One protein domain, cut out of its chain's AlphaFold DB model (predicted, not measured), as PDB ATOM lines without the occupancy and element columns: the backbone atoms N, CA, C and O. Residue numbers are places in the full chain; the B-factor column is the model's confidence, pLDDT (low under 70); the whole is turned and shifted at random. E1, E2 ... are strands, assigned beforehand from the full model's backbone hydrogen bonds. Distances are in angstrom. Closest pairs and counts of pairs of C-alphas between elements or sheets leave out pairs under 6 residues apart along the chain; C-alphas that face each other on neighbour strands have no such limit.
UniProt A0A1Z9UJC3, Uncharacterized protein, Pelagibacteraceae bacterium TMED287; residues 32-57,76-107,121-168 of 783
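This is residues 32 to 57, 76 to 107 and 121 to 168 of the 783 residues of an uncharacterized protein of Pelagibacteraceae bacterium TMED287 (UniProt A0A1Z9UJC3). The model is a flat sandwich of two strongly twisted sheets, only partly face to face: one built round the long strand E7, with E4, E8 and E9, the other of E1, E6 and E5, whose E5 and E6 reach away from it towards the cut at 107 and 121. A small hairpin of E2 and E3 adjoins E8. The 106 printed residues hold nine named strands, E1 to E9 in order, and no named helix; the class is all strand, and the three sheets are antiparallel. The whole is only just compact, close to loose, with a radius of gyration of the C-alphas of 15.5 A and spans of 48, 39 and 19 A.

E7, residues 137 to 149, is 38.9 A long and begins at (175.608, 199.197, 155.116). E4 is 81 to 90, 26.3 A; E8 154 to 161, 23.6 A; E9 165 to 167, its last C-alpha at (173.578, 195.130, 152.589). E6 is 123 to 130, 22.5 A; E5 97 to 103, 18.5 A; E1 34 to 38; E2 41 to 43; E3 49 to 52.

E4 lies on one side of E7, with N 82 and O 146 2.8 A apart; E8, with N 143 and O 160 at 2.8 A, and E9, with N 139 and O 165 at 2.9 A, lie on the other. The facing parts of the two sandwich sheets are 9.4 A centre to centre. Inner strand E6 pairs with E1, N 36 to O 128 2.9 A, and E5, N 99 to O 127 2.8 A. E1 runs on into E2 at 34 degrees. Hairpin E2 and E3 has N 42 and O 51 2.9 A apart; the closest C-alphas of E2 and E8, Ala 42 and Tyr 156, are 6.0 A apart.

The farthest C-alphas, Leu 135 and Thr 152, are 48.5 A apart. Gaps across the cuts are 12.2 A from C-alpha 57 to 76 and 11.3 A from 107 to 121. No link printed whole is long. Mean pLDDT of the printed part is 70.1, with 40 residues under 70, among them 100 to 107.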
ATOM      1  N   LEU A  32     171.596 189.183 142.971       54.69
ATOM      2  CA  LEU A  32     170.749 190.279 143.438       54.69
ATOM      3  C   LEU A  32     170.783 190.394 144.975       54.69
ATOM      4  O   LEU A  32     169.811 190.067 145.648       54.69
ATOM      5  N   GLY A  33     171.903 190.867 145.524       61.88
ATOM      6  CA  GLY A  33     172.019 191.427 146.879       61.88
ATOM      7  C   GLY A  33     171.386 190.638 148.046       61.88
ATOM      8  O   GLY A  33     171.466 189.415 148.116       61.88
ATOM      9  N   MET A  34     170.843 191.364 149.030       71.12
ATOM     10  CA  MET A  34     170.252 190.841 150.273       71.12
ATOM     11  C   MET A  34     168.811 190.357 150.041       71.12
ATOM     12  O   MET A  34     168.055 190.960 149.279       71.12
ATOM     13  N   LYS A  35     168.414 189.284 150.742       74.44
ATOM     14  CA  LYS A  35     167.048 188.733 150.737       74.44
ATOM     15  C   LYS A  35     166.564 188.520 152.175       74.44
ATOM     16  O   LYS A  35     167.230 187.822 152.935       74.44
ATOM     17  N   TYR A  36     165.399 189.058 152.531       76.81
ATOM     18  CA  TYR A  36     164.752 188.848 153.834       76.81
ATOM     19  C   TYR A  36     163.358 188.254 153.646       76.81
ATOM     20  O   TYR A  36     162.524 188.867 152.987       76.81
ATOM     21  N   SER A  37     163.107 187.064 154.196       76.38
ATOM     22  CA  SER A  37     161.796 186.400 154.113       76.38
ATOM     23  C   SER A  37     161.028 186.560 155.423       76.38
ATOM     24  O   SER A  37     161.639 186.477 156.485       76.38
ATOM     25  N   PHE A  38     159.713 186.765 155.349       73.00
ATOM     26  CA  PHE A  38     158.855 187.015 156.514       73.00
ATOM     27  C   PHE A  38     157.476 186.352 156.364       73.00
ATOM     28  O   PHE A  38     157.105 185.930 155.266       73.00
ATOM     29  N   ASN A  39     156.738 186.240 157.473       78.19
ATOM     30  CA  ASN A  39     155.367 185.733 157.510       78.19
ATOM     31  C   ASN A  39     154.539 186.535 158.520       78.19
ATOM     32  O   ASN A  39     154.913 186.620 159.683       78.19
ATOM     33  N   LEU A  40     153.399 187.056 158.075       79.06
ATOM     34  CA  LEU A  40     152.486 187.868 158.872       79.06
ATOM     35  C   LEU A  40     151.343 187.026 159.444       79.06
ATOM     36  O   LEU A  40     150.762 186.200 158.735       79.06
ATOM     37  N   THR A  41     150.967 187.292 160.694       79.94
ATOM     38  CA  THR A  41     149.824 186.666 161.372       79.94
ATOM     39  C   THR A  41     148.805 187.720 161.782       79.94
ATOM     40  O   THR A  41     149.147 188.657 162.493       79.94
ATOM     41  N   ALA A  42     147.551 187.568 161.350       77.31
ATOM     42  CA  ALA A  42     146.444 188.409 161.796       77.31
ATOM     43  C   ALA A  42     145.875 187.853 163.105       77.31
ATOM     44  O   ALA A  42     145.528 186.672 163.164       77.31
ATOM     45  N   GLU A  43     145.753 188.682 164.140       78.81
ATOM     46  CA  GLU A  43     145.321 188.268 165.478       78.81
ATOM     47  C   GLU A  43     144.088 189.048 165.952       78.81
ATOM     48  O   GLU A  43     143.892 190.211 165.608       78.81
ATOM     49  N   THR A  44     143.243 188.406 166.757       74.19
ATOM     50  CA  THR A  44     142.158 189.078 167.494       74.19
ATOM     51  C   THR A  44     142.700 189.934 168.642       74.19
ATOM     52  O   THR A  44     143.797 189.681 169.132       74.19
ATOM     53  N   ASP A  45     141.884 190.850 169.179       69.88
ATOM     54  CA  ASP A  45     142.215 191.664 170.368       69.88
ATOM     55  C   ASP A  45     142.616 190.835 171.613       69.88
ATOM     56  O   ASP A  45     143.177 191.365 172.570       69.88
ATOM     57  N   GLY A  46     142.328 189.525 171.615       63.72
ATOM     58  CA  GLY A  46     142.733 188.566 172.647       63.72
ATOM     59  C   GLY A  46     143.990 187.741 172.327       63.72
ATOM     60  O   GLY A  46     144.268 186.795 173.060       63.72
ATOM     61  N   GLY A  47     144.718 188.040 171.244       65.19
ATOM     62  CA  GLY A  47     145.960 187.356 170.843       65.19
ATOM     63  C   GLY A  47     145.769 185.993 170.164       65.19
ATOM     64  O   GLY A  47     146.719 185.226 170.033       65.19
ATOM     65  N   MET A  48     144.543 185.640 169.756       72.38
ATOM     66  CA  MET A  48     144.319 184.435 168.944       72.38
ATOM     67  C   MET A  48     144.542 184.731 167.462       72.38
ATOM     68  O   MET A  48     143.913 185.650 166.936       72.38
ATOM     69  N   ILE A  49     145.377 183.920 166.805       68.50
ATOM     70  CA  ILE A  49     145.657 183.988 165.364       68.50
ATOM     71  C   ILE A  49     144.405 183.585 164.576       68.50
ATOM     72  O   ILE A  49     143.873 182.493 164.756       68.50
ATOM     73  N   VAL A  50     143.963 184.477 163.697       71.44
ATOM     74  CA  VAL A  50     142.823 184.316 162.786       71.44
ATOM     75  C   VAL A  50     143.288 183.838 161.412       71.44
ATOM     76  O   VAL A  50     142.619 183.021 160.790       71.44
ATOM     77  N   ALA A  51     144.443 184.317 160.939       71.69
ATOM     78  CA  ALA A  51     145.006 183.933 159.646       71.69
ATOM     79  C   ALA A  51     146.530 184.109 159.607       71.69
ATOM     80  O   ALA A  51     147.091 184.925 160.340       71.69
ATOM     81  N   SER A  52     147.192 183.376 158.708       73.44
ATOM     82  CA  SER A  52     148.632 183.470 158.436       73.44
ATOM     83  C   SER A  52     148.881 183.669 156.941       73.44
ATOM     84  O   SER A  52     148.260 183.018 156.099       73.44
ATOM     85  N   SER A  53     149.803 184.568 156.605       72.12
ATOM     86  CA  SER A  53     150.088 184.986 155.229       72.12
ATOM     87  C   SER A  53     150.849 183.942 154.391       72.12
ATOM     88  O   SER A  53     150.936 184.066 153.167       72.12
ATOM     89  N   ASP A  54     151.382 182.899 155.039       63.94
ATOM     90  CA  ASP A  54     151.994 181.717 154.417       63.94
ATOM     91  C   ASP A  54     150.963 180.645 154.008       63.94
ATOM     92  O   ASP A  54     151.336 179.614 153.437       63.94
ATOM     93  N   GLY A  55     149.673 180.890 154.284       57.78
ATOM     94  CA  GLY A  55     148.558 180.008 153.946       57.78
ATOM     95  C   GLY A  55     148.439 178.771 154.835       57.78
ATOM     96  O   GLY A  55     147.673 177.868 154.500       57.78
ATOM     97  N   ARG A  56     149.185 178.693 155.947       58.91
ATOM     98  CA  ARG A  56     149.048 177.603 156.919       58.91
ATOM     99  C   ARG A  56     147.905 177.903 157.877       58.91
ATOM    100  O   ARG A  56     147.990 178.800 158.710       58.91
ATOM    101  N   ASP A  57     146.844 177.121 157.745       50.00
ATOM    102  CA  ASP A  57     145.696 177.172 158.635       50.00
ATOM    103  C   ASP A  57     146.105 176.631 160.019       50.00
ATOM    104  O   ASP A  57     146.424 175.449 160.169       50.00
ATOM    105  N   PRO A  76     142.677 181.533 148.509       51.94
ATOM    106  CA  PRO A  76     142.114 182.887 148.479       51.94
ATOM    107  C   PRO A  76     142.427 183.694 149.750       51.94
ATOM    108  O   PRO A  76     142.268 184.910 149.768       51.94
ATOM    109  N   MET A  77     142.939 183.046 150.806       54.34
ATOM    110  CA  MET A  77     143.450 183.722 152.002       54.34
ATOM    111  C   MET A  77     144.664 184.628 151.735       54.34
ATOM    112  O   MET A  77     144.897 185.545 152.519       54.34
ATOM    113  N   PHE A  78     145.436 184.403 150.667       59.06
ATOM    114  CA  PHE A  78     146.622 185.211 150.350       59.06
ATOM    115  C   PHE A  78     146.275 186.610 149.821       59.06
ATOM    116  O   PHE A  78     146.872 187.596 150.262       59.06
ATOM    117  N   ASP A  79     145.295 186.706 148.920       63.94
ATOM    118  CA  ASP A  79     144.861 187.984 148.331       63.94
ATOM    119  C   ASP A  79     144.189 188.900 149.365       63.94
ATOM    120  O   ASP A  79     144.087 190.112 149.172       63.94
ATOM    121  N   ASN A  80     143.803 188.337 150.510       70.56
ATOM    122  CA  ASN A  80     143.219 189.077 151.617       70.56
ATOM    123  C   ASN A  80     144.252 189.867 152.437       70.56
ATOM    124  O   ASN A  80     143.834 190.689 153.247       70.56
ATOM    125  N   PHE A  81     145.566 189.653 152.243       75.50
ATOM    126  CA  PHE A  81     146.639 190.433 152.879       75.50
ATOM    127  C   PHE A  81     147.167 191.550 151.964       75.50
ATOM    128  O   PHE A  81     147.995 191.332 151.066       75.50
ATOM    129  N   GLN A  82     146.781 192.785 152.271       81.56
ATOM    130  CA  GLN A  82     147.398 193.993 151.727       81.56
ATOM    131  C   GLN A  82     148.637 194.342 152.555       81.56
ATOM    132  O   GLN A  82     148.547 194.407 153.776       81.56
ATOM    133  N   ILE A  83     149.796 194.534 151.914       82.25
ATOM    134  CA  ILE A  83     151.066 194.818 152.605       82.25
ATOM    135  C   ILE A  83     151.697 196.069 152.015       82.25
ATOM    136  O   ILE A  83     151.846 196.164 150.795       82.25
ATOM    137  N   THR A  84     152.139 196.967 152.885       82.25
ATOM    138  CA  THR A  84     153.033 198.072 152.544       82.25
ATOM    139  C   THR A  84     154.347 197.912 153.298       82.25
ATOM    140  O   THR A  84     154.389 197.370 154.401       82.25
ATOM    141  N   VAL A  85     155.442 198.340 152.678       81.69
ATOM    142  CA  VAL A  85     156.780 198.262 153.264       81.69
ATOM    143  C   VAL A  85     157.346 199.672 153.305       81.69
ATOM    144  O   VAL A  85     157.339 200.360 152.294       81.69
ATOM    145  N   ASP A  86     157.856 200.086 154.456       80.81
ATOM    146  CA  ASP A  86     158.530 201.365 154.646       80.81
ATOM    147  C   ASP A  86     159.958 201.106 155.125       80.81
ATOM    148  O   ASP A  86     160.186 200.298 156.027       80.81
ATOM    149  N   GLN A  87     160.948 201.786 154.553       78.19
ATOM    150  CA  GLN A  87     162.306 201.740 155.095       78.19
ATOM    151  C   GLN A  87     162.366 202.643 156.337       78.19
ATOM    152  O   GLN A  87     162.135 203.845 156.236       78.19
ATOM    153  N   LEU A  88     162.667 202.069 157.506       74.69
ATOM    154  CA  LEU A  88     162.780 202.811 158.768       74.69
ATOM    155  C   LEU A  88     164.165 203.418 158.958       74.69
ATOM    156  O   LEU A  88     164.291 204.569 159.363       74.69
ATOM    157  N   GLU A  89     165.202 202.629 158.677       62.88
ATOM    158  CA  GLU A  89     166.595 203.034 158.837       62.88
ATOM    159  C   GLU A  89     167.455 202.479 157.698       62.88
ATOM    160  O   GLU A  89     167.273 201.355 157.218       62.88
ATOM    161  N   GLY A  90     168.430 203.279 157.285       58.38
ATOM    162  CA  GLY A  90     169.537 202.888 156.423       58.38
ATOM    163  C   GLY A  90     170.459 204.080 156.215       58.38
ATOM    164  O   GLY A  90     170.016 205.224 156.272       58.38
ATOM    165  N   GLU A  91     171.746 203.828 155.979       54.78
ATOM    166  CA  GLU A  91     172.707 204.909 155.703       54.78
ATOM    167  C   GLU A  91     172.341 205.685 154.417       54.78
ATOM    168  O   GLU A  91     172.780 206.819 154.238       54.78
ATOM    169  N   ILE A  92     171.514 205.089 153.539       59.16
ATOM    170  CA  ILE A  92     170.964 205.647 152.291       59.16
ATOM    171  C   ILE A  92     169.565 205.032 152.047       59.16
ATOM    172  O   ILE A  92     169.313 203.895 152.456       59.16
ATOM    173  N   ASN A  93     168.664 205.740 151.350       65.69
ATOM    174  CA  ASN A  93     167.443 205.141 150.786       65.69
ATOM    175  C   ASN A  93     167.829 204.056 149.773       65.69
ATOM    176  O   ASN A  93     168.409 204.356 148.726       65.69
ATOM    177  N   LEU A  94     167.529 202.797 150.087       69.12
ATOM    178  CA  LEU A  94     167.874 201.664 149.238       69.12
ATOM    179  C   LEU A  94     166.659 201.256 148.403       69.12
ATOM    180  O   LEU A  94     165.566 201.114 148.953       69.12
ATOM    181  N   PRO A  95     166.821 201.021 147.090       70.31
ATOM    182  CA  PRO A  95     165.754 200.411 146.313       70.31
ATOM    183  C   PRO A  95     165.500 198.997 146.851       70.31
ATOM    184  O   PRO A  95     166.445 198.253 147.102       70.31
ATOM    185  N   TYR A  96     164.241 198.612 147.026       76.12
ATOM    186  CA  TYR A  96     163.865 197.262 147.440       76.12
ATOM    187  C   TYR A  96     162.683 196.763 146.606       76.12
ATOM    188  O   TYR A  96     161.906 197.550 146.066       76.12
ATOM    189  N   VAL A  97     162.552 195.444 146.494       77.06
ATOM    190  CA  VAL A  97     161.444 194.792 145.788       77.06
ATOM    191  C   VAL A  97     160.792 193.778 146.716       77.06
ATOM    192  O   VAL A  97     161.453 192.858 147.196       77.06
ATOM    193  N   LEU A  98     159.486 193.916 146.947       77.56
ATOM    194  CA  LEU A  98     158.689 192.881 147.600       77.56
ATOM    195  C   LEU A  98     158.323 191.812 146.565       77.56
ATOM    196  O   LEU A  98     157.617 192.089 145.597       77.56
ATOM    197  N   LYS A  99     158.786 190.580 146.775       75.25
ATOM    198  CA  LYS A  99     158.408 189.416 145.972       75.25
ATOM    199  C   LYS A  99     157.546 188.470 146.787       75.25
ATOM    200  O   LYS A  99     157.866 188.147 147.928       75.25
ATOM    201  N   ARG A 100     156.488 187.973 146.155       66.06
ATOM    202  CA  ARG A 100     155.634 186.913 146.684       66.06
ATOM    203  C   ARG A 100     155.516 185.836 145.613       66.06
ATOM    204  O   ARG A 100     155.216 186.158 144.467       66.06
ATOM    205  N   TYR A 101     155.815 184.589 145.951       62.88
ATOM    206  CA  TYR A 101     155.715 183.478 145.004       62.88
ATOM    207  C   TYR A 101     155.379 182.172 145.721       62.88
ATOM    208  O   TYR A 101     155.665 181.989 146.908       62.88
ATOM    209  N   TRP A 102     154.746 181.273 144.975       53.50
ATOM    210  CA  TRP A 102     154.325 179.961 145.445       53.50
ATOM    211  C   TRP A 102     155.422 178.926 145.190       53.50
ATOM    212  O   TRP A 102     156.038 178.931 144.122       53.50
ATOM    213  N   THR A 103     155.689 178.054 146.165       51.31
ATOM    214  CA  THR A 103     156.644 176.952 145.985       51.31
ATOM    215  C   THR A 103     155.899 175.623 145.847       51.31
ATOM    216  O   THR A 103     155.215 175.216 146.791       51.31
ATOM    217  N   PRO A 104     156.001 174.931 144.693       42.25
ATOM    218  CA  PRO A 104     155.476 173.579 144.564       42.25
ATOM    219  C   PRO A 104     156.292 172.598 145.414       42.25
ATOM    220  O   PRO A 104     157.499 172.771 145.596       42.25
ATOM    221  N   GLN A 105     155.651 171.526 145.887       43.00
ATOM    222  CA  GLN A 105     156.365 170.388 146.468       43.00
ATOM    223  C   GLN A 105     157.330 169.788 145.436       43.00
ATOM    224  O   GLN A 105     156.912 169.322 144.377       43.00
ATOM    225  N   ILE A 106     158.622 169.755 145.762       37.62
ATOM    226  CA  ILE A 106     159.625 169.067 144.950       37.62
ATOM    227  C   ILE A 106     159.679 167.607 145.411       37.62
ATOM    228  O   ILE A 106     160.186 167.313 146.491       37.62
ATOM    229  N   THR A 107     159.184 166.688 144.581       36.09
ATOM    230  CA  THR A 107     159.531 165.265 144.702       36.09
ATOM    231  C   THR A 107     160.667 164.999 143.727       36.09
ATOM    232  O   THR A 107     160.447 164.995 142.519       36.09
ATOM    233  N   GLY A 121     153.593 170.618 152.898       48.31
ATOM    234  CA  GLY A 121     152.768 170.970 151.734       48.31
ATOM    235  C   GLY A 121     153.189 172.319 151.123       48.31
ATOM    236  O   GLY A 121     154.015 173.014 151.724       48.31
ATOM    237  N   PRO A 122     152.668 172.687 149.939       50.31
ATOM    238  CA  PRO A 122     153.025 173.943 149.286       50.31
ATOM    239  C   PRO A 122     152.829 175.125 150.242       50.31
ATOM    240  O   PRO A 122     151.792 175.232 150.894       50.31
ATOM    241  N   PHE A 123     153.833 175.995 150.353       53.88
ATOM    242  CA  PHE A 123     153.755 177.213 151.160       53.88
ATOM    243  C   PHE A 123     154.166 178.433 150.337       53.88
ATOM    244  O   PHE A 123     154.957 178.346 149.388       53.88
ATOM    245  N   VAL A 124     153.597 179.580 150.702       58.69
ATOM    246  CA  VAL A 124     153.885 180.867 150.069       58.69
ATOM    247  C   VAL A 124     155.119 181.472 150.728       58.69
ATOM    248  O   VAL A 124     155.218 181.498 151.952       58.69
ATOM    249  N   ILE A 125     156.063 181.969 149.922       61.94
ATOM    250  CA  ILE A 125     157.223 182.712 150.425       61.94
ATOM    251  C   ILE A 125     157.054 184.186 150.067       61.94
ATOM    252  O   ILE A 125     156.974 184.549 148.890       61.94
ATOM    253  N   GLN A 126     157.046 185.035 151.093       72.19
ATOM    254  CA  GLN A 126     157.106 186.487 150.958       72.19
ATOM    255  C   GLN A 126     158.511 186.958 151.322       72.19
ATOM    256  O   GLN A 126     159.053 186.558 152.356       72.19
ATOM    257  N   ARG A 127     159.133 187.765 150.457       76.25
ATOM    258  CA  ARG A 127     160.493 188.261 150.682       76.25
ATOM    259  C   ARG A 127     160.717 189.676 150.172       76.25
ATOM    260  O   ARG A 127     160.228 190.039 149.107       76.25
ATOM    261  N   ILE A 128     161.524 190.435 150.900       75.62
ATOM    262  CA  ILE A 128     162.094 191.712 150.470       75.62
ATOM    263  C   ILE A 128     163.467 191.421 149.862       75.62
ATOM    264  O   ILE A 128     164.298 190.762 150.488       75.62
ATOM    265  N   GLU A 129     163.703 191.893 148.642       78.31
ATOM    266  CA  GLU A 129     165.007 191.844 147.980       78.31
ATOM    267  C   GLU A 129     165.606 193.243 147.875       78.31
ATOM    268  O   GLU A 129     164.950 194.164 147.390       78.31
ATOM    269  N   VAL A 130     166.864 193.385 148.290       72.00
ATOM    270  CA  VAL A 130     167.618 194.642 148.245       72.00
ATOM    271  C   VAL A 130     168.888 194.417 147.418       72.00
ATOM    272  O   VAL A 130     169.705 193.576 147.794       72.00
ATOM    273  N   PRO A 131     169.110 195.135 146.305       69.81
ATOM    274  CA  PRO A 131     170.313 194.993 145.496       69.81
ATOM    275  C   PRO A 131     171.557 195.513 146.238       69.81
ATOM    276  O   PRO A 131     171.468 196.266 147.209       69.81
ATOM    277  N   ARG A 132     172.748 195.108 145.776       70.69
ATOM    278  CA  ARG A 132     174.025 195.525 146.382       70.69
ATOM    279  C   ARG A 132     174.208 197.049 146.302       70.69
ATOM    280  O   ARG A 132     173.967 197.651 145.256       70.69
ATOM    281  N   SER A 133     174.682 197.656 147.391       67.75
ATOM    282  CA  SER A 133     174.904 199.108 147.505       67.75
ATOM    283  C   SER A 133     176.351 199.484 147.146       67.75
ATOM    284  O   SER A 133     177.264 198.734 147.495       67.75
ATOM    285  N   PRO A 134     176.619 200.648 146.519       60.47
ATOM    286  CA  PRO A 134     177.986 201.133 146.284       60.47
ATOM    287  C   PRO A 134     178.807 201.304 147.572       60.47
ATOM    288  O   PRO A 134     180.015 201.088 147.571       60.47
ATOM    289  N   LEU A 135     178.151 201.672 148.676       59.97
ATOM    290  CA  LEU A 135     178.794 201.975 149.959       59.97
ATOM    291  C   LEU A 135     178.617 200.859 151.002       59.97
ATOM    292  O   LEU A 135     179.305 200.865 152.024       59.97
ATOM    293  N   GLY A 136     177.774 199.855 150.725       63.75
ATOM    294  CA  GLY A 136     177.372 198.845 151.715       63.75
ATOM    295  C   GLY A 136     176.602 199.474 152.879       63.75
ATOM    296  O   GLY A 136     176.305 200.662 152.832       63.75
ATOM    297  N   GLY A 137     176.246 198.685 153.894       71.62
ATOM    298  CA  GLY A 137     175.608 199.197 155.116       71.62
ATOM    299  C   GLY A 137     174.592 198.222 155.708       71.62
ATOM    300  O   GLY A 137     174.707 197.012 155.519       71.62
ATOM    301  N   PHE A 138     173.581 198.743 156.405       72.81
ATOM    302  CA  PHE A 138     172.432 197.978 156.899       72.81
ATOM    303  C   PHE A 138     171.108 198.644 156.504       72.81
ATOM    304  O   PHE A 138     171.065 199.848 156.255       72.81
ATOM    305  N   ALA A 139     170.036 197.855 156.459       73.44
ATOM    306  CA  ALA A 139     168.675 198.324 156.224       73.44
ATOM    307  C   ALA A 139     167.707 197.707 157.238       73.44
ATOM    308  O   ALA A 139     167.872 196.548 157.633       73.44
ATOM    309  N   GLN A 140     166.696 198.475 157.636       82.44
ATOM    310  CA  GLN A 140     165.588 198.013 158.464       82.44
ATOM    311  C   GLN A 140     164.258 198.449 157.850       82.44
ATOM    312  O   GLN A 140     164.111 199.611 157.467       82.44
ATOM    313  N   PHE A 141     163.291 197.535 157.776       83.00
ATOM    314  CA  PHE A 141     161.993 197.775 157.152       83.00
ATOM    315  C   PHE A 141     160.856 197.622 158.169       83.00
ATOM    316  O   PHE A 141     160.891 196.730 159.018       83.00
ATOM    317  N   ARG A 142     159.840 198.479 158.072       85.12
ATOM    318  CA  ARG A 142     158.516 198.287 158.671       85.12
ATOM    319  C   ARG A 142     157.609 197.680 157.618       85.12
ATOM    320  O   ARG A 142     157.530 198.190 156.507       85.12
ATOM    321  N   ILE A 143     156.928 196.608 157.973       87.00
ATOM    322  CA  ILE A 143     155.977 195.903 157.128       87.00
ATOM    323  C   ILE A 143     154.611 196.115 157.766       87.00
ATOM    324  O   ILE A 143     154.325 195.539 158.812       87.00
ATOM    325  N   ASN A 144     153.779 196.962 157.168       85.44
ATOM    326  CA  ASN A 144     152.402 197.144 157.618       85.44
ATOM    327  C   ASN A 144     151.505 196.208 156.819       85.44
ATOM    328  O   ASN A 144     151.696 196.045 155.610       85.44
ATOM    329  N   TYR A 145     150.505 195.628 157.472       86.88
ATOM    330  CA  TYR A 145     149.549 194.775 156.792       86.88
ATOM    331  C   TYR A 145     148.112 195.034 157.215       86.88
ATOM    332  O   TYR A 145     147.825 195.430 158.346       86.88
ATOM    333  N   GLN A 146     147.209 194.753 156.283       84.94
ATOM    334  CA  GLN A 146     145.775 194.702 156.490       84.94
ATOM    335  C   GLN A 146     145.259 193.372 155.943       84.94
ATOM    336  O   GLN A 146     145.440 193.069 154.765       84.94
ATOM    337  N   TYR A 147     144.628 192.584 156.807       83.38
ATOM    338  CA  TYR A 147     143.948 191.344 156.468       83.38
ATOM    339  C   TYR A 147     142.434 191.549 156.502       83.38
ATOM    340  O   TYR A 147     141.899 192.049 157.493       83.38
ATOM    341  N   VAL A 148     141.748 191.160 155.430       80.56
ATOM    342  CA  VAL A 148     140.282 191.177 155.353       80.56
ATOM    343  C   VAL A 148     139.762 189.747 155.440       80.56
ATOM    344  O   VAL A 148     139.949 188.951 154.520       80.56
ATOM    345  N   ASP A 149     139.089 189.414 156.537       75.44
ATOM    346  CA  ASP A 149     138.371 188.148 156.643       75.44
ATOM    347  C   ASP A 149     137.080 188.242 155.821       75.44
ATOM    348  O   ASP A 149     136.123 188.908 156.216       75.44
ATOM    349  N   GLN A 150     137.046 187.578 154.666       70.50
ATOM    350  CA  GLN A 150     135.884 187.588 153.775       70.50
ATOM    351  C   GLN A 150     134.642 186.922 154.389       70.50
ATOM    352  O   GLN A 150     133.531 187.213 153.956       70.50
ATOM    353  N   ALA A 151     134.801 186.038 155.382       71.19
ATOM    354  CA  ALA A 151     133.674 185.350 156.008       71.19
ATOM    355  C   ALA A 151     132.979 186.215 157.068       71.19
ATOM    356  O   ALA A 151     131.772 186.087 157.275       71.19
ATOM    357  N   THR A 152     133.730 187.085 157.748       73.25
ATOM    358  CA  THR A 152     133.203 187.944 158.822       73.25
ATOM    359  C   THR A 152     133.185 189.434 158.477       73.25
ATOM    360  O   THR A 152     132.709 190.230 159.286       73.25
ATOM    361  N   GLU A 153     133.710 189.809 157.306       75.25
ATOM    362  CA  GLU A 153     133.957 191.186 156.845       75.25
ATOM    363  C   GLU A 153     134.797 192.026 157.826       75.25
ATOM    364  O   GLU A 153     134.819 193.257 157.775       75.25
ATOM    365  N   ARG A 154     135.515 191.367 158.745       76.69
ATOM    366  CA  ARG A 154     136.377 192.038 159.716       76.69
ATOM    367  C   ARG A 154     137.737 192.332 159.114       76.69
ATOM    368  O   ARG A 154     138.312 191.530 158.381       76.69
ATOM    369  N   VAL A 155     138.261 193.490 159.491       81.88
ATOM    370  CA  VAL A 155     139.581 193.952 159.085       81.88
ATOM    371  C   VAL A 155     140.520 193.871 160.278       81.88
ATOM    372  O   VAL A 155     140.249 194.450 161.327       81.88
ATOM    373  N   TYR A 156     141.633 193.175 160.090       82.50
ATOM    374  CA  TYR A 156     142.719 193.066 161.050       82.50
ATOM    375  C   TYR A 156     143.927 193.811 160.497       82.50
ATOM    376  O   TYR A 156     144.303 193.610 159.346       82.50
ATOM    377  N   THR A 157     144.542 194.673 161.295       82.25
ATOM    378  CA  THR A 157     145.732 195.431 160.891       82.25
ATOM    379  C   THR A 157     146.862 195.174 161.864       82.25
ATOM    380  O   THR A 157     146.620 195.091 163.067       82.25
ATOM    381  N   GLY A 158     148.091 195.135 161.369       81.94
ATOM    382  CA  GLY A 158     149.263 195.044 162.225       81.94
ATOM    383  C   GLY A 158     150.523 195.544 161.541       81.94
ATOM    384  O   GLY A 158     150.525 195.887 160.356       81.94
ATOM    385  N   GLU A 159     151.600 195.587 162.315       83.62
ATOM    386  CA  GLU A 159     152.930 195.943 161.840       83.62
ATOM    387  C   GLU A 159     153.961 194.915 162.307       83.62
ATOM    388  O   GLU A 159     153.886 194.394 163.420       83.62
ATOM    389  N   GLU A 160     154.942 194.639 161.453       81.81
ATOM    390  CA  GLU A 160     156.131 193.863 161.786       81.81
ATOM    391  C   GLU A 160     157.374 194.672 161.407       81.81
ATOM    392  O   GLU A 160     157.461 195.241 160.318       81.81
ATOM    393  N   ILE A 161     158.356 194.741 162.304       81.12
ATOM    394  CA  ILE A 161     159.623 195.428 162.045       81.12
ATOM    395  C   ILE A 161     160.709 194.378 161.839       81.12
ATOM    396  O   ILE A 161     160.959 193.550 162.715       81.12
ATOM    397  N   THR A 162     161.393 194.435 160.698       76.62
ATOM    398  CA  THR A 162     162.493 193.510 160.417       76.62
ATOM    399  C   THR A 162     163.676 193.781 161.352       76.62
ATOM    400  O   THR A 162     163.884 194.917 161.791       76.62
ATOM    401  N   PRO A 163     164.540 192.790 161.621       78.44
ATOM    402  CA  PRO A 163     165.873 193.054 162.148       78.44
ATOM    403  C   PRO A 163     166.670 193.960 161.197       78.44
ATOM    404  O   PRO A 163     166.349 194.071 160.010       78.44
ATOM    405  N   ARG A 164     167.748 194.578 161.697       74.81
ATOM    406  CA  ARG A 164     168.733 195.248 160.833       74.81
ATOM    407  C   ARG A 164     169.455 194.195 159.999       74.81
ATOM    408  O   ARG A 164     170.106 193.313 160.556       74.81
ATOM    409  N   VAL A 165     169.362 194.297 158.677       69.00
ATOM    410  CA  VAL A 165     169.984 193.335 157.760       69.00
ATOM    411  C   VAL A 165     171.124 193.990 156.992       69.00
ATOM    412  O   VAL A 165     171.001 195.121 156.529       69.00
ATOM    413  N   LEU A 166     172.245 193.276 156.860       71.62
ATOM    414  CA  LEU A 166     173.448 193.755 156.183       71.62
ATOM    415  C   LEU A 166     173.259 193.787 154.656       71.62
ATOM    416  O   LEU A 166     172.872 192.791 154.044       71.62
ATOM    417  N   VAL A 167     173.600 194.915 154.038       71.06
ATOM    418  CA  VAL A 167     173.578 195.130 152.589       71.06
ATOM    419  C   VAL A 167     175.010 195.105 152.070       71.06
ATOM    420  O   VAL A 167     175.849 195.928 152.443       71.06
ATOM    421  N   GLN A 168     175.299 194.134 151.205       65.19
ATOM    422  CA  GLN A 168     176.645 193.915 150.679       65.19
ATOM    423  C   GLN A 168     177.084 195.045 149.735       65.19
ATOM    424  O   GLN A 168     176.278 195.580 148.964       65.19
TER     425      GLN A 168